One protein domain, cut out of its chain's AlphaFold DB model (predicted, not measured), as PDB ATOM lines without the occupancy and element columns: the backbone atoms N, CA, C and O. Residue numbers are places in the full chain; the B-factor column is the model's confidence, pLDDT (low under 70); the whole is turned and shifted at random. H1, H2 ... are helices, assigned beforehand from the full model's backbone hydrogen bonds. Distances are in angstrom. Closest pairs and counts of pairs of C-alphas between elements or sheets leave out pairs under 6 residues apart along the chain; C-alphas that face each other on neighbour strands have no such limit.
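This is residues 18 to 151 of the 451 residues of an uncharacterized protein of Wolbachia endosymbiont of Drosophila ananassae (UniProt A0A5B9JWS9). Two long helices, H1 and H6, run the same way and overlap only in part, making a rod; H2 folds back from the end of H1, crosses H6 and folds back again into H3, while short H5 packs across H1 and H4 on residues 51 to 56 of H2. Residues 18 to 24 and 141 to 151 stick out. The printed part, 134 residues with six helices, H1 to H6, and no named strand, is all helix and loose: radius of gyration of the C-alphas 17.5 A, spans 63 by 30 by 23 A.

From C-alpha 18 at (-9.599, -2.875, -64.495), follow H1, 37.5 A, to residue 44. Next find H2, residues 51 to 71; H3, 78 to 95; H4, 100 to 107; H5, 112 to 120; and H6, 122 to 151, 43.8 A, ending at (8.233, -32.301, -7.183).

H1, H2 and H6 form an up-and-down bundle, each running against the one before. Closest C-alphas: H1 touches H6 at Asn 31 and His 122, 5.8 A, a shallow tilt of 10 degrees, with residues 31 to 43 of H1 and 122 to 133 of H6 alone; H2 touches H6 at Ile 58 and Ile 128, 6.1 A, a steep 43 degrees. Every O i to N i+4 pair is within hydrogen-bond range in H2 to H6; in H1, 22 of 23.

The printed part has no cut and no long link; pLDDT is under 70 in 19 residues, among them 18 to 24.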
ATOM      1  N   GLY A  18      -9.996  -1.477 -64.301       47.81
ATOM      2  CA  GLY A  18      -9.599  -2.875 -64.495       47.81
ATOM      3  C   GLY A  18      -8.340  -3.255 -63.706       47.81
ATOM      4  O   GLY A  18      -8.348  -4.237 -62.966       47.81
ATOM      5  N   GLN A  19      -7.273  -2.448 -63.786       55.38
ATOM      6  CA  GLN A  19      -6.038  -2.707 -63.031       55.38
ATOM      7  C   GLN A  19      -6.246  -2.597 -61.516       55.38
ATOM      8  O   GLN A  19      -5.755  -3.442 -60.771       55.38
ATOM      9  N   THR A  20      -6.999  -1.605 -61.033       58.75
ATOM     10  CA  THR A  20      -7.243  -1.455 -59.587       58.75
ATOM     11  C   THR A  20      -8.141  -2.555 -59.017       58.75
ATOM     12  O   THR A  20      -7.942  -2.953 -57.868       58.75
ATOM     13  N   VAL A  21      -9.083  -3.102 -59.795       60.75
ATOM     14  CA  VAL A  21      -9.876  -4.286 -59.414       60.75
ATOM     15  C   VAL A  21      -9.019  -5.556 -59.402       60.75
ATOM     16  O   VAL A  21      -9.107  -6.330 -58.444       60.75
ATOM     17  N   VAL A  22      -8.145  -5.753 -60.396       62.28
ATOM     18  CA  VAL A  22      -7.200  -6.885 -60.431       62.28
ATOM     19  C   VAL A  22      -6.245  -6.836 -59.235       62.28
ATOM     20  O   VAL A  22      -6.183  -7.800 -58.476       62.28
ATOM     21  N   LEU A  23      -5.602  -5.693 -58.971       64.44
ATOM     22  CA  LEU A  23      -4.681  -5.525 -57.836       64.44
ATOM     23  C   LEU A  23      -5.362  -5.765 -56.478       64.44
ATOM     24  O   LEU A  23      -4.819  -6.484 -55.640       64.44
ATOM     25  N   LYS A  24      -6.582  -5.244 -56.269       65.44
ATOM     26  CA  LYS A  24      -7.382  -5.521 -55.056       65.44
ATOM     27  C   LYS A  24      -7.748  -7.001 -54.912       65.44
ATOM     28  O   LYS A  24      -7.946  -7.475 -53.794       65.44
ATOM     29  N   THR A  25      -7.864  -7.730 -56.019       81.44
ATOM     30  CA  THR A  25      -8.162  -9.168 -56.012       81.44
ATOM     31  C   THR A  25      -6.907  -9.976 -55.684       81.44
ATOM     32  O   THR A  25      -6.945 -10.815 -54.785       81.44
ATOM     33  N   GLU A  26      -5.772  -9.668 -56.317       86.06
ATOM     34  CA  GLU A  26      -4.471 -10.277 -56.013       86.06
ATOM     35  C   GLU A  26      -4.037 -10.056 -54.558       86.06
ATOM     36  O   GLU A  26      -3.526 -10.977 -53.917       86.06
ATOM     37  N   GLU A  27      -4.254  -8.854 -54.014       89.50
ATOM     38  CA  GLU A  27      -3.957  -8.542 -52.615       89.50
ATOM     39  C   GLU A  27      -4.797  -9.401 -51.662       89.50
ATOM     40  O   GLU A  27      -4.241 -10.030 -50.761       89.50
ATOM     41  N   LYS A  28      -6.114  -9.511 -51.889       90.50
ATOM     42  CA  LYS A  28      -6.988 -10.374 -51.078       90.50
ATOM     43  C   LYS A  28      -6.551 -11.841 -51.129       90.50
ATOM     44  O   LYS A  28      -6.410 -12.459 -50.077       90.50
ATOM     45  N   ILE A  29      -6.225 -12.371 -52.314       91.06
ATOM     46  CA  ILE A  29      -5.708 -13.743 -52.472       91.06
ATOM     47  C   ILE A  29      -4.407 -13.934 -51.676       91.06
ATOM     48  O   ILE A  29      -4.254 -14.920 -50.951       91.06
ATOM     49  N   ARG A  30      -3.472 -12.980 -51.766       93.00
ATOM     50  CA  ARG A  30      -2.194 -13.009 -51.036       93.00
ATOM     51  C   ARG A  30      -2.404 -12.968 -49.520       93.00
ATOM     52  O   ARG A  30      -1.767 -13.734 -48.794       93.00
ATOM     53  N   ASN A  31      -3.315 -12.117 -49.055       94.12
ATOM     54  CA  ASN A  31      -3.661 -11.954 -47.647       94.12
ATOM     55  C   ASN A  31      -4.314 -13.222 -47.078       94.12
ATOM     56  O   ASN A  31      -3.874 -13.720 -46.038       94.12
ATOM     57  N   PHE A  32      -5.288 -13.794 -47.794       93.31
ATOM     58  CA  PHE A  32      -5.908 -15.074 -47.455       93.31
ATOM     59  C   PHE A  32      -4.876 -16.196 -47.355       93.31
ATOM     60  O   PHE A  32      -4.758 -16.829 -46.305       93.31
ATOM     61  N   ASN A  33      -4.085 -16.411 -48.411       92.62
ATOM     62  CA  ASN A  33      -3.097 -17.490 -48.458       92.62
ATOM     63  C   ASN A  33      -2.065 -17.352 -47.332       92.62
ATOM     64  O   ASN A  33      -1.750 -18.329 -46.658       92.62
ATOM     65  N   SER A  34      -1.598 -16.133 -47.049       94.00
ATOM     66  CA  SER A  34      -0.657 -15.894 -45.953       94.00
ATOM     67  C   SER A  34      -1.252 -16.140 -44.557       94.00
ATOM     68  O   SER A  34      -0.476 -16.408 -43.641       94.00
ATOM     69  N   VAL A  35      -2.574 -16.055 -44.367       94.31
ATOM     70  CA  VAL A  35      -3.246 -16.428 -43.106       94.31
ATOM     71  C   VAL A  35      -3.540 -17.930 -43.055       94.31
ATOM     72  O   VAL A  35      -3.301 -18.557 -42.025       94.31
ATOM     73  N   LYS A  36      -3.993 -18.526 -44.167       93.12
ATOM     74  CA  LYS A  36      -4.204 -19.976 -44.336       93.12
ATOM     75  C   LYS A  36      -2.939 -20.756 -43.971       93.12
ATOM     76  O   LYS A  36      -2.987 -21.622 -43.100       93.12
ATOM     77  N   GLU A  37      -1.799 -20.368 -44.540       92.62
ATOM     78  CA  GLU A  37      -0.483 -20.942 -44.232       92.62
ATOM     79  C   GLU A  37      -0.086 -20.785 -42.758       92.62
ATOM     80  O   GLU A  37       0.496 -21.699 -42.172       92.62
ATOM     81  N   MET A  38      -0.415 -19.645 -42.142       91.62
ATOM     82  CA  MET A  38      -0.095 -19.373 -40.740       91.62
ATOM     83  C   MET A  38      -0.922 -20.248 -39.792       91.62
ATOM     84  O   MET A  38      -0.362 -20.840 -38.876       91.62
ATOM     85  N   PHE A  39      -2.226 -20.417 -40.032       91.75
ATOM     86  CA  PHE A  39      -3.036 -21.358 -39.255       91.75
ATOM     87  C   PHE A  39      -2.544 -22.802 -39.402       91.75
ATOM     88  O   PHE A  39      -2.433 -23.503 -38.398       91.75
ATOM     89  N   ILE A  40      -2.208 -23.239 -40.620       90.94
ATOM     90  CA  ILE A  40      -1.682 -24.588 -40.863       90.94
ATOM     91  C   ILE A  40      -0.398 -24.805 -40.045       90.94
ATOM     92  O   ILE A  40      -0.387 -25.637 -39.136       90.94
ATOM     93  N   LYS A  41       0.637 -23.992 -40.278       89.50
ATOM     94  CA  LYS A  41       1.979 -24.177 -39.696       89.50
ATOM     95  C   LYS A  41       2.088 -23.829 -38.216       89.50
ATOM     96  O   LYS A  41       2.917 -24.394 -37.506       89.50
ATOM     97  N   GLU A  42       1.318 -22.852 -37.738       87.25
ATOM     98  CA  GLU A  42       1.497 -22.299 -36.389       87.25
ATOM     99  C   GLU A  42       0.445 -22.736 -35.372       87.25
ATOM    100  O   GLU A  42       0.712 -22.613 -34.176       87.25
ATOM    101  N   VAL A  43      -0.715 -23.225 -35.826       86.81
ATOM    102  CA  VAL A  43      -1.874 -23.532 -34.967       86.81
ATOM    103  C   VAL A  43      -2.365 -24.974 -35.131       86.81
ATOM    104  O   VAL A  43      -2.965 -25.508 -34.204       86.81
ATOM    105  N   LEU A  44      -2.146 -25.616 -36.286       86.31
ATOM    106  CA  LEU A  44      -2.721 -26.934 -36.594       86.31
ATOM    107  C   LEU A  44      -1.676 -28.058 -36.702       86.31
ATOM    108  O   LEU A  44      -1.981 -29.186 -36.316       86.31
ATOM    109  N   GLU A  45      -0.465 -27.768 -37.187       84.38
ATOM    110  CA  GLU A  45       0.644 -28.733 -37.293       84.38
ATOM    111  C   GLU A  45       1.410 -28.956 -35.977       84.38
ATOM    112  O   GLU A  45       2.019 -30.015 -35.798       84.38
ATOM    113  N   ASP A  46       1.382 -27.998 -35.043       73.12
ATOM    114  CA  ASP A  46       2.108 -28.106 -33.773       73.12
ATOM    115  C   ASP A  46       1.446 -29.158 -32.866       73.12
ATOM    116  O   ASP A  46       0.389 -28.939 -32.277       73.12
ATOM    117  N   LYS A  47       2.058 -30.343 -32.770       69.75
ATOM    118  CA  LYS A  47       1.559 -31.458 -31.947       69.75
ATOM    119  C   LYS A  47       1.788 -31.261 -30.445       69.75
ATOM    120  O   LYS A  47       1.279 -32.059 -29.664       69.75
ATOM    121  N   ALA A  48       2.570 -30.256 -30.038       63.19
ATOM    122  CA  ALA A  48       2.868 -29.980 -28.632       63.19
ATOM    123  C   ALA A  48       1.867 -29.007 -27.980       63.19
ATOM    124  O   ALA A  48       1.944 -28.765 -26.774       63.19
ATOM    125  N   VAL A  49       0.939 -28.440 -28.757       66.50
ATOM    126  CA  VAL A  49      -0.035 -27.445 -28.299       66.50
ATOM    127  C   VAL A  49      -1.449 -28.032 -28.314       66.50
ATOM    128  O   VAL A  49      -1.791 -28.889 -29.130       66.50
ATOM    129  N   ASN A  50      -2.308 -27.575 -27.399       77.88
ATOM    130  CA  ASN A  50      -3.731 -27.893 -27.453       77.88
ATOM    131  C   ASN A  50      -4.396 -27.047 -28.550       77.88
ATOM    132  O   ASN A  50      -4.971 -25.988 -28.293       77.88
ATOM    133  N   ASN A  51      -4.318 -27.535 -29.787       83.75
ATOM    134  CA  ASN A  51      -4.751 -26.807 -30.984       83.75
ATOM    135  C   ASN A  51      -6.235 -26.405 -30.938       83.75
ATOM    136  O   ASN A  51      -6.616 -25.396 -31.528       83.75
ATOM    137  N   ALA A  52      -7.077 -27.129 -30.189       86.31
ATOM    138  CA  ALA A  52      -8.471 -26.751 -29.962       86.31
ATOM    139  C   ALA A  52      -8.612 -25.519 -29.047       86.31
ATOM    140  O   ALA A  52      -9.400 -24.624 -29.357       86.31
ATOM    141  N   ALA A  53      -7.837 -25.452 -27.959       87.50
ATOM    142  CA  ALA A  53      -7.816 -24.298 -27.059       87.50
ATOM    143  C   ALA A  53      -7.232 -23.061 -27.759       87.50
ATOM    144  O   ALA A  53      -7.893 -22.024 -27.802       87.50
ATOM    145  N   LEU A  54      -6.065 -23.205 -28.400       89.00
ATOM    146  CA  LEU A  54      -5.406 -22.119 -29.134       89.00
ATOM    147  C   LEU A  54      -6.297 -21.565 -30.261       89.00
ATOM    148  O   LEU A  54      -6.448 -20.351 -30.384       89.00
ATOM    149  N   THR A  55      -6.947 -22.433 -31.048       91.62
ATOM    150  CA  THR A  55      -7.875 -21.993 -32.109       91.62
ATOM    151  C   THR A  55      -9.055 -21.200 -31.539       91.62
ATOM    152  O   THR A  55      -9.403 -20.148 -32.074       91.62
ATOM    153  N   LYS A  56      -9.659 -21.673 -30.438       91.81
ATOM    154  CA  LYS A  56     -10.785 -20.986 -29.785       91.81
ATOM    155  C   LYS A  56     -10.373 -19.610 -29.250       91.81
ATOM    156  O   LYS A  56     -11.123 -18.650 -29.394       91.81
ATOM    157  N   GLU A  57      -9.185 -19.509 -28.663       92.38
ATOM    158  CA  GLU A  57      -8.644 -18.255 -28.137       92.38
ATOM    159  C   GLU A  57      -8.363 -17.232 -29.249       92.38
ATOM    160  O   GLU A  57      -8.764 -16.072 -29.136       92.38
ATOM    161  N   ILE A  58      -7.734 -17.667 -30.350       94.38
ATOM    162  CA  ILE A  58      -7.488 -16.829 -31.534       94.38
ATOM    163  C   ILE A  58      -8.806 -16.274 -32.083       94.38
ATOM    164  O   ILE A  58      -8.900 -15.075 -32.345       94.38
ATOM    165  N   PHE A  59      -9.835 -17.113 -32.230       95.44
ATOM    166  CA  PHE A  59     -11.117 -16.663 -32.768       95.44
ATOM    167  C   PHE A  59     -11.916 -15.783 -31.802       95.44
ATOM    168  O   PHE A  59     -12.524 -14.824 -32.268       95.44
ATOM    169  N   SER A  60     -11.830 -15.993 -30.484       94.12
ATOM    170  CA  SER A  60     -12.407 -15.063 -29.497       94.12
ATOM    171  C   SER A  60     -11.792 -13.662 -29.617       94.12
ATOM    172  O   SER A  60     -12.508 -12.682 -29.822       94.12
ATOM    173  N   LYS A  61     -10.452 -13.571 -29.596       95.50
ATOM    174  CA  LYS A  61      -9.709 -12.306 -29.752       95.50
ATOM    175  C   LYS A  61      -9.952 -11.649 -31.121       95.50
ATOM    176  O   LYS A  61      -9.965 -10.424 -31.228       95.50
ATOM    177  N   LEU A  62     -10.164 -12.444 -32.175       96.25
ATOM    178  CA  LEU A  62     -10.529 -11.931 -33.500       96.25
ATOM    179  C   LEU A  62     -11.955 -11.367 -33.508       96.25
ATOM    180  O   LEU A  62     -12.162 -10.272 -34.025       96.25
ATOM    181  N   GLY A  63     -12.917 -12.070 -32.904       94.50
ATOM    182  CA  GLY A  63     -14.291 -11.599 -32.743       94.50
ATOM    183  C   GLY A  63     -14.358 -10.260 -32.003       94.50
ATOM    184  O   GLY A  63     -15.024  -9.339 -32.470       94.50
ATOM    185  N   GLU A  64     -13.591 -10.107 -30.920       94.50
ATOM    186  CA  GLU A  64     -13.431  -8.834 -30.202       94.50
ATOM    187  C   GLU A  64     -12.919  -7.711 -31.121       94.50
ATOM    188  O   GLU A  64     -13.517  -6.637 -31.166       94.50
ATOM    189  N   LYS A  65     -11.872  -7.961 -31.922       94.44
ATOM    190  CA  LYS A  65     -11.304  -6.961 -32.849       94.44
ATOM    191  C   LYS A  65     -12.235  -6.588 -34.007       94.44
ATOM    192  O   LYS A  65     -12.251  -5.432 -34.427       94.44
ATOM    193  N   ILE A  66     -13.017  -7.533 -34.531       93.50
ATOM    194  CA  ILE A  66     -14.038  -7.255 -35.558       93.50
ATOM    195  C   ILE A  66     -15.187  -6.430 -34.950       93.50
ATOM    196  O   ILE A  66     -15.680  -5.493 -35.579       93.50
ATOM    197  N   LEU A  67     -15.579  -6.728 -33.709       90.94
ATOM    198  CA  LEU A  67     -16.630  -6.008 -32.994       90.94
ATOM    199  C   LEU A  67     -16.208  -4.579 -32.603       90.94
ATOM    200  O   LEU A  67     -17.003  -3.651 -32.738       90.94
ATOM    201  N   GLU A  68     -14.955  -4.381 -32.192       91.06
ATOM    202  CA  GLU A  68     -14.350  -3.062 -31.954       91.06
ATOM    203  C   GLU A  68     -14.422  -2.194 -33.219       91.06
ATOM    204  O   GLU A  68     -14.962  -1.089 -33.170       91.06
ATOM    205  N   LYS A  69     -14.019  -2.735 -34.384       87.31
ATOM    206  CA  LYS A  69     -14.182  -2.054 -35.683       87.31
ATOM    207  C   LYS A  69     -15.636  -1.662 -35.965       87.31
ATOM    208  O   LYS A  69     -15.857  -0.594 -36.523       87.31
ATOM    209  N   ALA A  70     -16.615  -2.495 -35.594       84.69
ATOM    210  CA  ALA A  70     -18.032  -2.209 -35.818       84.69
ATOM    211  C   ALA A  70     -18.544  -1.034 -34.967       84.69
ATOM    212  O   ALA A  70     -19.341  -0.230 -35.450       84.69
ATOM    213  N   TYR A  71     -18.072  -0.897 -33.725       81.50
ATOM    214  CA  TYR A  71     -18.444   0.233 -32.869       81.50
ATOM    215  C   TYR A  71     -17.660   1.517 -33.173       81.50
ATOM    216  O   TYR A  71     -18.179   2.600 -32.925       81.50
ATOM    217  N   SER A  72     -16.474   1.427 -33.785       84.19
ATOM    218  CA  SER A  72     -15.678   2.586 -34.226       84.19
ATOM    219  C   SER A  72     -16.107   3.207 -35.571       84.19
ATOM    220  O   SER A  72     -15.402   4.071 -36.094       84.19
ATOM    221  N   VAL A  73     -17.230   2.786 -36.170       75.62
ATOM    222  CA  VAL A  73     -17.726   3.343 -37.447       75.62
ATOM    223  C   VAL A  73     -18.409   4.695 -37.221       75.62
ATOM    224  O   VAL A  73     -19.635   4.774 -37.198       75.62
ATOM    225  N   ASP A  74     -17.654   5.780 -37.084       64.19
ATOM    226  CA  ASP A  74     -18.216   7.137 -37.018       64.19
ATOM    227  C   ASP A  74     -18.139   7.899 -38.350       64.19
ATOM    228  O   ASP A  74     -17.326   7.608 -39.226       64.19
ATOM    229  N   GLY A  75     -19.056   8.856 -38.534       63.62
ATOM    230  CA  GLY A  75     -19.100   9.751 -39.701       63.62
ATOM    231  C   GLY A  75     -19.792   9.228 -40.972       63.62
ATOM    232  O   GLY A  75     -19.865   9.964 -41.953       63.62
ATOM    233  N   GLN A  76     -20.332   8.002 -40.997       60.47
ATOM    234  CA  GLN A  76     -21.089   7.486 -42.154       60.47
ATOM    235  C   GLN A  76     -22.599   7.781 -42.080       60.47
ATOM    236  O   GLN A  76     -23.189   7.803 -41.003       60.47
ATOM    237  N   GLN A  77     -23.242   7.932 -43.249       66.75
ATOM    238  CA  GLN A  77     -24.708   7.955 -43.380       66.75
ATOM    239  C   GLN A  77     -25.319   6.706 -42.722       66.75
ATOM    240  O   GLN A  77     -24.879   5.592 -43.019       66.75
ATOM    241  N   SER A  78     -26.343   6.889 -41.879       75.25
ATOM    242  CA  SER A  78     -26.912   5.857 -40.990       75.25
ATOM    243  C   SER A  78     -27.130   4.504 -41.671       75.25
ATOM    244  O   SER A  78     -26.531   3.518 -41.261       75.25
ATOM    245  N   ALA A  79     -27.855   4.468 -42.791       77.25
ATOM    246  CA  ALA A  79     -28.146   3.222 -43.509       77.25
ATOM    247  C   ALA A  79     -26.891   2.434 -43.956       77.25
ATOM    248  O   ALA A  79     -26.900   1.203 -43.952       77.25
ATOM    249  N   LYS A  80     -25.792   3.119 -44.315       81.50
ATOM    250  CA  LYS A  80     -24.518   2.466 -44.682       81.50
ATOM    251  C   LYS A  80     -23.753   1.988 -43.445       81.50
ATOM    252  O   LYS A  80     -23.183   0.898 -43.480       81.50
ATOM    253  N   LYS A  81     -23.796   2.762 -42.351       83.50
ATOM    254  CA  LYS A  81     -23.252   2.376 -41.038       83.50
ATOM    255  C   LYS A  81     -23.940   1.105 -40.526       83.50
ATOM    256  O   LYS A  81     -23.252   0.144 -40.196       83.50
ATOM    257  N   ASP A  82     -25.268   1.051 -40.566       85.94
ATOM    258  CA  ASP A  82     -26.054  -0.104 -40.113       85.94
ATOM    259  C   ASP A  82     -25.766  -1.360 -40.951       85.94
ATOM    260  O   ASP A  82     -25.577  -2.450 -40.405       85.94
ATOM    261  N   GLN A  83     -25.650  -1.223 -42.279       89.12
ATOM    262  CA  GLN A  83     -25.269  -2.332 -43.159       89.12
ATOM    263  C   GLN A  83     -23.860  -2.866 -42.840       89.12
ATOM    264  O   GLN A  83     -23.663  -4.083 -42.777       89.12
ATOM    265  N   LEU A  84     -22.885  -1.978 -42.604       88.50
ATOM    266  CA  LEU A  84     -21.521  -2.365 -42.238       88.50
ATOM    267  C   LEU A  84     -21.472  -3.047 -40.862       88.50
ATOM    268  O   LEU A  84     -20.853  -4.103 -40.737       88.50
ATOM    269  N   ILE A  85     -22.160  -2.498 -39.857       89.75
ATOM    270  CA  ILE A  85     -22.254  -3.084 -38.511       89.75
ATOM    271  C   ILE A  85     -22.876  -4.481 -38.574       89.75
ATOM    272  O   ILE A  85     -22.347  -5.412 -37.968       89.75
ATOM    273  N   ASN A  86     -23.956  -4.659 -39.339       91.62
ATOM    274  CA  ASN A  86     -24.602  -5.962 -39.495       91.62
ATOM    275  C   ASN A  86     -23.688  -6.983 -40.193       91.62
ATOM    276  O   ASN A  86     -23.608  -8.123 -39.737       91.62
ATOM    277  N   ARG A  87     -22.933  -6.582 -41.229       93.38
ATOM    278  CA  ARG A  87     -21.930  -7.454 -41.870       93.38
ATOM    279  C   ARG A  87     -20.826  -7.859 -40.888       93.38
ATOM    280  O   ARG A  87     -20.517  -9.040 -40.777       93.38
ATOM    281  N   LEU A  88     -20.269  -6.909 -40.131       93.25
ATOM    282  CA  LEU A  88     -19.224  -7.190 -39.137       93.25
ATOM    283  C   LEU A  88     -19.743  -8.101 -38.009       93.25
ATOM    284  O   LEU A  88     -19.056  -9.040 -37.618       93.25
ATOM    285  N   ARG A  89     -20.986  -7.914 -37.540       93.06
ATOM    286  CA  ARG A  89     -21.633  -8.825 -36.574       93.06
ATOM    287  C   ARG A  89     -21.777 -10.250 -37.119       93.06
ATOM    288  O   ARG A  89     -21.456 -11.197 -36.408       93.06
ATOM    289  N   GLN A  90     -22.169 -10.415 -38.385       94.25
ATOM    290  CA  GLN A  90     -22.218 -11.734 -39.034       94.25
ATOM    291  C   GLN A  90     -20.830 -12.393 -39.122       94.25
ATOM    292  O   GLN A  90     -20.713 -13.602 -38.919       94.25
ATOM    293  N   GLN A  91     -19.770 -11.615 -39.372       95.19
ATOM    294  CA  GLN A  91     -18.394 -12.122 -39.345       95.19
ATOM    295  C   GLN A  91     -17.973 -12.566 -37.931       95.19
ATOM    296  O   GLN A  91     -17.403 -13.648 -37.793       95.19
ATOM    297  N   VAL A  92     -18.310 -11.804 -36.880       94.75
ATOM    298  CA  VAL A  92     -18.094 -12.202 -35.471       94.75
ATOM    299  C   VAL A  92     -18.818 -13.514 -35.152       94.75
ATOM    300  O   VAL A  92     -18.210 -14.443 -34.621       94.75
ATOM    301  N   ASP A  93     -20.094 -13.628 -35.525       94.00
ATOM    302  CA  ASP A  93     -20.900 -14.834 -35.310       94.00
ATOM    303  C   ASP A  93     -20.357 -16.060 -36.048       94.00
ATOM    304  O   ASP A  93     -20.464 -17.179 -35.539       94.00
ATOM    305  N   PHE A  94     -19.799 -15.876 -37.246       94.62
ATOM    306  CA  PHE A  94     -19.130 -16.939 -37.994       94.62
ATOM    307  C   PHE A  94     -17.847 -17.377 -37.282       94.62
ATOM    308  O   PHE A  94     -17.691 -18.558 -36.969       94.62
ATOM    309  N   VAL A  95     -16.964 -16.420 -36.975       94.62
ATOM    310  CA  VAL A  95     -15.656 -16.646 -36.343       94.62
ATOM    311  C   VAL A  95     -15.798 -17.331 -34.982       94.62
ATOM    312  O   VAL A  95     -15.161 -18.355 -34.750       94.62
ATOM    313  N   ASN A  96     -16.697 -16.854 -34.119       92.62
ATOM    314  CA  ASN A  96     -16.911 -17.418 -32.781       92.62
ATOM    315  C   ASN A  96     -17.468 -18.857 -32.792       92.62
ATOM    316  O   ASN A  96     -17.390 -19.558 -31.782       92.62
ATOM    317  N   LYS A  97     -18.030 -19.318 -33.919       92.88
ATOM    318  CA  LYS A  97     -18.534 -20.692 -34.103       92.88
ATOM    319  C   LYS A  97     -17.492 -21.637 -34.712       92.88
ATOM    320  O   LYS A  97     -17.769 -22.842 -34.815       92.88
ATOM    321  N   LEU A  98     -16.317 -21.132 -35.101       92.19
ATOM    322  CA  LEU A  98     -15.203 -21.937 -35.592       92.19
ATOM    323  C   LEU A  98     -14.497 -22.666 -34.442       92.19
ATOM    324  O   LEU A  98     -14.153 -22.099 -33.410       92.19
ATOM    325  N   ASP A  99     -14.232 -23.945 -34.673       90.94
ATOM    326  CA  ASP A  99     -13.331 -24.774 -33.878       90.94
ATOM    327  C   ASP A  99     -12.229 -25.328 -34.795       90.94
ATOM    328  O   ASP A  99     -12.312 -25.202 -36.019       90.94
ATOM    329  N   ALA A 100     -11.198 -25.960 -34.226       90.06
ATOM    330  CA  ALA A 100     -10.063 -26.477 -34.996       90.06
ATOM    331  C   ALA A 100     -10.465 -27.462 -36.115       90.06
ATOM    332  O   ALA A 100      -9.859 -27.447 -37.187       90.06
ATOM    333  N   LYS A 101     -11.512 -28.280 -35.916       89.56
ATOM    334  CA  LYS A 101     -11.976 -29.260 -36.915       89.56
ATOM    335  C   LYS A 101     -12.751 -28.579 -38.043       89.56
ATOM    336  O   LYS A 101     -12.524 -28.879 -39.215       89.56
ATOM    337  N   LYS A 102     -13.642 -27.639 -37.707       90.94
ATOM    338  CA  LYS A 102     -14.345 -26.808 -38.699       90.94
ATOM    339  C   LYS A 102     -13.361 -25.974 -39.510       90.94
ATOM    340  O   LYS A 102     -13.484 -25.942 -40.728       90.94
ATOM    341  N   LEU A 103     -12.378 -25.355 -38.855       91.88
ATOM    342  CA  LEU A 103     -11.332 -24.579 -39.513       91.88
ATOM    343  C   LEU A 103     -10.585 -25.434 -40.543       91.88
ATOM    344  O   LEU A 103     -10.565 -25.065 -41.712       91.88
ATOM    345  N   GLN A 104     -10.056 -26.599 -40.149       89.88
ATOM    346  CA  GLN A 104      -9.395 -27.533 -41.073       89.88
ATOM    347  C   GLN A 104     -10.279 -27.863 -42.289       89.88
ATOM    348  O   GLN A 104      -9.863 -27.671 -43.427       89.88
ATOM    349  N   ASN A 105     -11.530 -28.273 -42.054       90.56
ATOM    350  CA  ASN A 105     -12.496 -28.609 -43.106       90.56
ATOM    351  C   ASN A 105     -12.792 -27.433 -44.066       90.56
ATOM    352  O   ASN A 105     -12.969 -27.652 -45.262       90.56
ATOM    353  N   LEU A 106     -12.838 -26.193 -43.566       90.56
ATOM    354  CA  LEU A 106     -13.076 -24.996 -44.383       90.56
ATOM    355  C   LEU A 106     -11.825 -24.552 -45.159       90.56
ATOM    356  O   LEU A 106     -11.956 -24.126 -46.305       90.56
ATOM    357  N   LEU A 107     -10.625 -24.703 -44.583       89.50
ATOM    358  CA  LEU A 107      -9.349 -24.441 -45.266       89.50
ATOM    359  C   LEU A 107      -9.090 -25.429 -46.418       89.50
ATOM    360  O   LEU A 107      -8.440 -25.060 -47.395       89.50
ATOM    361  N   SER A 108      -9.617 -26.655 -46.334       85.06
ATOM    362  CA  SER A 108      -9.570 -27.657 -47.413       85.06
ATOM    363  C   SER A 108     -10.619 -27.461 -48.517       85.06
ATOM    364  O   SER A 108     -10.583 -28.189 -49.505       85.06
ATOM    365  N   LYS A 109     -11.580 -26.544 -48.344       85.31
ATOM    366  CA  LYS A 109     -12.738 -26.358 -49.243       85.31
ATOM    367  C   LYS A 109     -12.851 -24.949 -49.829       85.31
ATOM    368  O   LYS A 109     -13.893 -24.624 -50.387       85.31
ATOM    369  N   ASP A 110     -11.817 -24.124 -49.643       73.12
ATOM    370  CA  ASP A 110     -11.723 -22.733 -50.113       73.12
ATOM    371  C   ASP A 110     -13.026 -21.940 -49.915       73.12
ATOM    372  O   ASP A 110     -13.610 -21.358 -50.825       73.12
ATOM    373  N   ASN A 111     -13.521 -21.965 -48.673       89.31
ATOM    374  CA  ASN A 111     -14.806 -21.382 -48.310       89.31
ATOM    375  C   ASN A 111     -14.830 -19.846 -48.458       89.31
ATOM    376  O   ASN A 111     -14.060 -19.149 -47.799       89.31
ATOM    377  N   ASN A 112     -15.793 -19.323 -49.226       87.75
ATOM    378  CA  ASN A 112     -15.941 -17.888 -49.511       87.75
ATOM    379  C   ASN A 112     -16.036 -16.988 -48.265       87.75
ATOM    380  O   ASN A 112     -15.423 -15.924 -48.240       87.75
ATOM    381  N   SER A 113     -16.775 -17.390 -47.223       89.19
ATOM    382  CA  SER A 113     -16.916 -16.584 -45.997       89.19
ATOM    383  C   SER A 113     -15.598 -16.504 -45.227       89.19
ATOM    384  O   SER A 113     -15.208 -15.438 -44.757       89.19
ATOM    385  N   LEU A 114     -14.876 -17.624 -45.146       91.62
ATOM    386  CA  LEU A 114     -13.555 -17.670 -44.526       91.62
ATOM    387  C   LEU A 114     -12.521 -16.896 -45.363       91.62
ATOM    388  O   LEU A 114     -11.687 -16.197 -44.791       91.62
ATOM    389  N   TYR A 115     -12.626 -16.939 -46.695       92.31
ATOM    390  CA  TYR A 115     -11.832 -16.117 -47.609       92.31
ATOM    391  C   TYR A 115     -12.037 -14.615 -47.382       92.31
ATOM    392  O   TYR A 115     -11.051 -13.892 -47.220       92.31
ATOM    393  N   GLU A 116     -13.287 -14.140 -47.329       92.31
ATOM    394  CA  GLU A 116     -13.599 -12.721 -47.104       92.31
ATOM    395  C   GLU A 116     -13.012 -12.236 -45.771       92.31
ATOM    396  O   GLU A 116     -12.237 -11.278 -45.755       92.31
ATOM    397  N   ILE A 117     -13.295 -12.951 -44.677       93.88
ATOM    398  CA  ILE A 117     -12.868 -12.579 -43.321       93.88
ATOM    399  C   ILE A 117     -11.339 -12.596 -43.187       93.88
ATOM    400  O   ILE A 117     -10.757 -11.668 -42.627       93.88
ATOM    401  N   PHE A 118     -10.658 -13.622 -43.709       94.69
ATOM    402  CA  PHE A 118      -9.199 -13.740 -43.581       94.69
ATOM    403  C   PHE A 118      -8.441 -12.769 -44.498       94.69
ATOM    404  O   PHE A 118      -7.324 -12.366 -44.170       94.69
ATOM    405  N   SER A 119      -9.041 -12.371 -45.625       93.44
ATOM    406  CA  SER A 119      -8.502 -11.311 -46.483       93.44
ATOM    407  C   SER A 119      -8.670  -9.925 -45.855       93.44
ATOM    408  O   SER A 119      -7.772  -9.093 -45.970       93.44
ATOM    409  N   GLU A 120      -9.816  -9.669 -45.213       93.94
ATOM    410  CA  GLU A 120     -10.168  -8.371 -44.620       93.94
ATOM    411  C   GLU A 120      -9.443  -8.101 -43.295       93.94
ATOM    412  O   GLU A 120      -8.912  -7.009 -43.096       93.94
ATOM    413  N   HIS A 121      -9.379  -9.091 -42.401       94.75
ATOM    414  CA  HIS A 121      -8.770  -8.963 -41.068       94.75
ATOM    415  C   HIS A 121      -7.349  -9.543 -41.016       94.75
ATOM    416  O   HIS A 121      -6.896 -10.077 -40.003       94.75
ATOM    417  N   HIS A 122      -6.646  -9.473 -42.149       94.62
ATOM    418  CA  HIS A 122      -5.346 -10.095 -42.373       94.62
ATOM    419  C   HIS A 122      -4.306  -9.760 -41.292       94.62
ATOM    420  O   HIS A 122      -3.634 -10.647 -40.758       94.62
ATOM    421  N   ASN A 123      -4.173  -8.470 -40.973       94.50
ATOM    422  CA  ASN A 123      -3.167  -7.975 -40.039       94.50
ATOM    423  C   ASN A 123      -3.540  -8.316 -38.593       94.50
ATOM    424  O   ASN A 123      -2.687  -8.755 -37.824       94.50
ATOM    425  N   GLU A 124      -4.819  -8.181 -38.241       95.69
ATOM    426  CA  GLU A 124      -5.339  -8.531 -36.922       95.69
ATOM    427  C   GLU A 124      -5.116 -10.015 -36.630       95.69
ATOM    428  O   GLU A 124      -4.580 -10.359 -35.579       95.69
ATOM    429  N   ILE A 125      -5.442 -10.895 -37.583       95.81
ATOM    430  CA  ILE A 125      -5.241 -12.340 -37.441       95.81
ATOM    431  C   ILE A 125      -3.757 -12.670 -37.241       95.81
ATOM    432  O   ILE A 125      -3.424 -13.437 -36.337       95.81
ATOM    433  N   LYS A 126      -2.854 -12.070 -38.031       95.12
ATOM    434  CA  LYS A 126      -1.404 -12.282 -37.892       95.12
ATOM    435  C   LYS A 126      -0.884 -11.922 -36.503       95.12
ATOM    436  O   LYS A 126      -0.128 -12.695 -35.918       95.12
ATOM    437  N   GLU A 127      -1.275 -10.766 -35.972       95.19
ATOM    438  CA  GLU A 127      -0.821 -10.329 -34.650       95.19
ATOM    439  C   GLU A 127      -1.454 -11.152 -33.519       95.19
ATOM    440  O   GLU A 127      -0.761 -11.515 -32.566       95.19
ATOM    441  N   ILE A 128      -2.728 -11.542 -33.649       95.38
ATOM    442  CA  ILE A 128      -3.399 -12.424 -32.686       95.38
ATOM    443  C   ILE A 128      -2.724 -13.803 -32.641       95.38
ATOM    444  O   ILE A 128      -2.414 -14.272 -31.547       95.38
ATOM    445  N   ILE A 129      -2.441 -14.440 -33.788       93.50
ATOM    446  CA  ILE A 129      -1.792 -15.765 -33.820       93.50
ATOM    447  C   ILE A 129      -0.429 -15.714 -33.123       93.50
ATOM    448  O   ILE A 129      -0.173 -16.532 -32.237       93.50
ATOM    449  N   LYS A 130       0.423 -14.734 -33.463       92.31
ATOM    450  CA  LYS A 130       1.730 -14.550 -32.808       92.31
ATOM    451  C   LYS A 130       1.572 -14.410 -31.294       92.31
ATOM    452  O   LYS A 130       2.232 -15.136 -30.549       92.31
ATOM    453  N   LYS A 131       0.680 -13.515 -30.851       91.44
ATOM    454  CA  LYS A 131       0.445 -13.227 -29.434       91.44
ATOM    455  C   LYS A 131      -0.022 -14.472 -28.677       91.44
ATOM    456  O   LYS A 131       0.663 -14.886 -27.743       91.44
ATOM    457  N   CYS A 132      -1.098 -15.127 -29.122       90.06
ATOM    458  CA  CYS A 132      -1.613 -16.337 -28.474       90.06
ATOM    459  C   CYS A 132      -0.566 -17.461 -28.445       90.06
ATOM    460  O   CYS A 132      -0.405 -18.131 -27.430       90.06
ATOM    461  N   LYS A 133       0.218 -17.639 -29.519       85.56
ATOM    462  CA  LYS A 133       1.297 -18.638 -29.561       85.56
ATOM    463  C   LYS A 133       2.410 -18.336 -28.553       85.56
ATOM    464  O   LYS A 133       2.927 -19.262 -27.930       85.56
ATOM    465  N   THR A 134       2.789 -17.068 -28.375       85.12
ATOM    466  CA  THR A 134       3.767 -16.678 -27.342       85.12
ATOM    467  C   THR A 134       3.217 -16.847 -25.927       85.12
ATOM    468  O   THR A 134       3.920 -17.391 -25.079       85.12
ATOM    469  N   GLU A 135       1.958 -16.470 -25.690       84.56
ATOM    470  CA  GLU A 135       1.276 -16.618 -24.398       84.56
ATOM    471  C   GLU A 135       1.148 -18.103 -24.019       84.56
ATOM    472  O   GLU A 135       1.572 -18.498 -22.937       84.56
ATOM    473  N   HIS A 136       0.704 -18.963 -24.939       78.00
ATOM    474  CA  HIS A 136       0.567 -20.402 -24.697       78.00
ATOM    475  C   HIS A 136       1.922 -21.102 -24.476       78.00
ATOM    476  O   HIS A 136       2.023 -22.001 -23.640       78.00
ATOM    477  N   LYS A 137       2.995 -20.681 -25.166       78.62
ATOM    478  CA  LYS A 137       4.357 -21.194 -24.914       78.62
ATOM    479  C   LYS A 137       4.900 -20.768 -23.550       78.62
ATOM    480  O   LYS A 137       5.542 -21.577 -22.880       78.62
ATOM    481  N   LEU A 138       4.645 -19.524 -23.137       77.12
ATOM    482  CA  LEU A 138       5.036 -19.024 -21.819       77.12
ATOM    483  C   LEU A 138       4.291 -19.780 -20.708       77.12
ATOM    484  O   LEU A 138       4.933 -20.270 -19.782       77.12
ATOM    485  N   SER A 139       2.972 -19.942 -20.844       75.75
ATOM    486  CA  SER A 139       2.128 -20.674 -19.893       75.75
ATOM    487  C   SER A 139       2.591 -22.120 -19.710       75.75
ATOM    488  O   SER A 139       2.851 -22.521 -18.579       75.75
ATOM    489  N   ASN A 140       2.821 -22.863 -20.801       72.31
ATOM    490  CA  ASN A 140       3.346 -24.234 -20.729       72.31
ATOM    491  C   ASN A 140       4.723 -24.290 -20.031       72.31
ATOM    492  O   ASN A 140       5.026 -25.241 -19.314       72.31
ATOM    493  N   SER A 141       5.583 -23.285 -20.236       71.88
ATOM    494  CA  SER A 141       6.895 -23.207 -19.576       71.88
ATOM    495  C   SER A 141       6.764 -22.976 -18.064       71.88
ATOM    496  O   SER A 141       7.430 -23.643 -17.273       71.88
ATOM    497  N   ILE A 142       5.865 -22.077 -17.653       73.75
ATOM    498  CA  ILE A 142       5.583 -21.777 -16.240       73.75
ATOM    499  C   ILE A 142       4.923 -22.976 -15.544       73.75
ATOM    500  O   ILE A 142       5.295 -23.302 -14.419       73.75
ATOM    501  N   GLU A 143       3.996 -23.667 -16.205       71.94
ATOM    502  CA  GLU A 143       3.356 -24.877 -15.677       71.94
ATOM    503  C   GLU A 143       4.386 -25.991 -15.428       71.94
ATOM    504  O   GLU A 143       4.452 -26.524 -14.320       71.94
ATOM    505  N   ASN A 144       5.281 -26.246 -16.390       70.31
ATOM    506  CA  ASN A 144       6.395 -27.184 -16.220       70.31
ATOM    507  C   ASN A 144       7.330 -26.787 -15.059       70.31
ATOM    508  O   ASN A 144       7.755 -27.647 -14.285       70.31
ATOM    509  N   LEU A 145       7.650 -25.496 -14.903       71.50
ATOM    510  CA  LEU A 145       8.462 -25.007 -13.780       71.50
ATOM    511  C   LEU A 145       7.758 -25.206 -12.431       71.50
ATOM    512  O   LEU A 145       8.406 -25.608 -11.465       71.50
ATOM    513  N   ASN A 146       6.443 -24.987 -12.368       69.19
ATOM    514  CA  ASN A 146       5.640 -25.211 -11.168       69.19
ATOM    515  C   ASN A 146       5.510 -26.705 -10.830       69.19
ATOM    516  O   ASN A 146       5.585 -27.066  -9.656       69.19
ATOM    517  N   GLU A 147       5.388 -27.591 -11.824       71.12
ATOM    518  CA  GLU A 147       5.377 -29.044 -11.602       71.12
ATOM    519  C   GLU A 147       6.735 -29.543 -11.076       71.12
ATOM    520  O   GLU A 147       6.803 -30.339 -10.133       71.12
ATOM    521  N   VAL A 148       7.836 -29.026 -11.634       69.75
ATOM    522  CA  VAL A 148       9.201 -29.286 -11.157       69.75
ATOM    523  C   VAL A 148       9.383 -28.765  -9.727       69.75
ATOM    524  O   VAL A 148       9.843 -29.513  -8.862       69.75
ATOM    525  N   ALA A 149       8.975 -27.528  -9.438       63.91
ATOM    526  CA  ALA A 149       9.034 -26.956  -8.094       63.91
ATOM    527  C   ALA A 149       8.183 -27.754  -7.091       63.91
ATOM    528  O   ALA A 149       8.650 -28.035  -5.988       63.91
ATOM    529  N   GLY A 150       6.988 -28.208  -7.482       60.84
ATOM    530  CA  GLY A 150       6.139 -29.089  -6.677       60.84
ATOM    531  C   GLY A 150       6.798 -30.439  -6.373       60.84
ATOM    532  O   GLY A 150       6.776 -30.892  -5.228       60.84
ATOM    533  N   LYS A 151       7.473 -31.049  -7.358       58.09
ATOM    534  CA  LYS A 151       8.233 -32.301  -7.183       58.09
ATOM    535  C   LYS A 151       9.444 -32.161  -6.253       58.09
ATOM    536  O   LYS A 151       9.773 -33.124  -5.563       58.09
TER     537      LYS A 151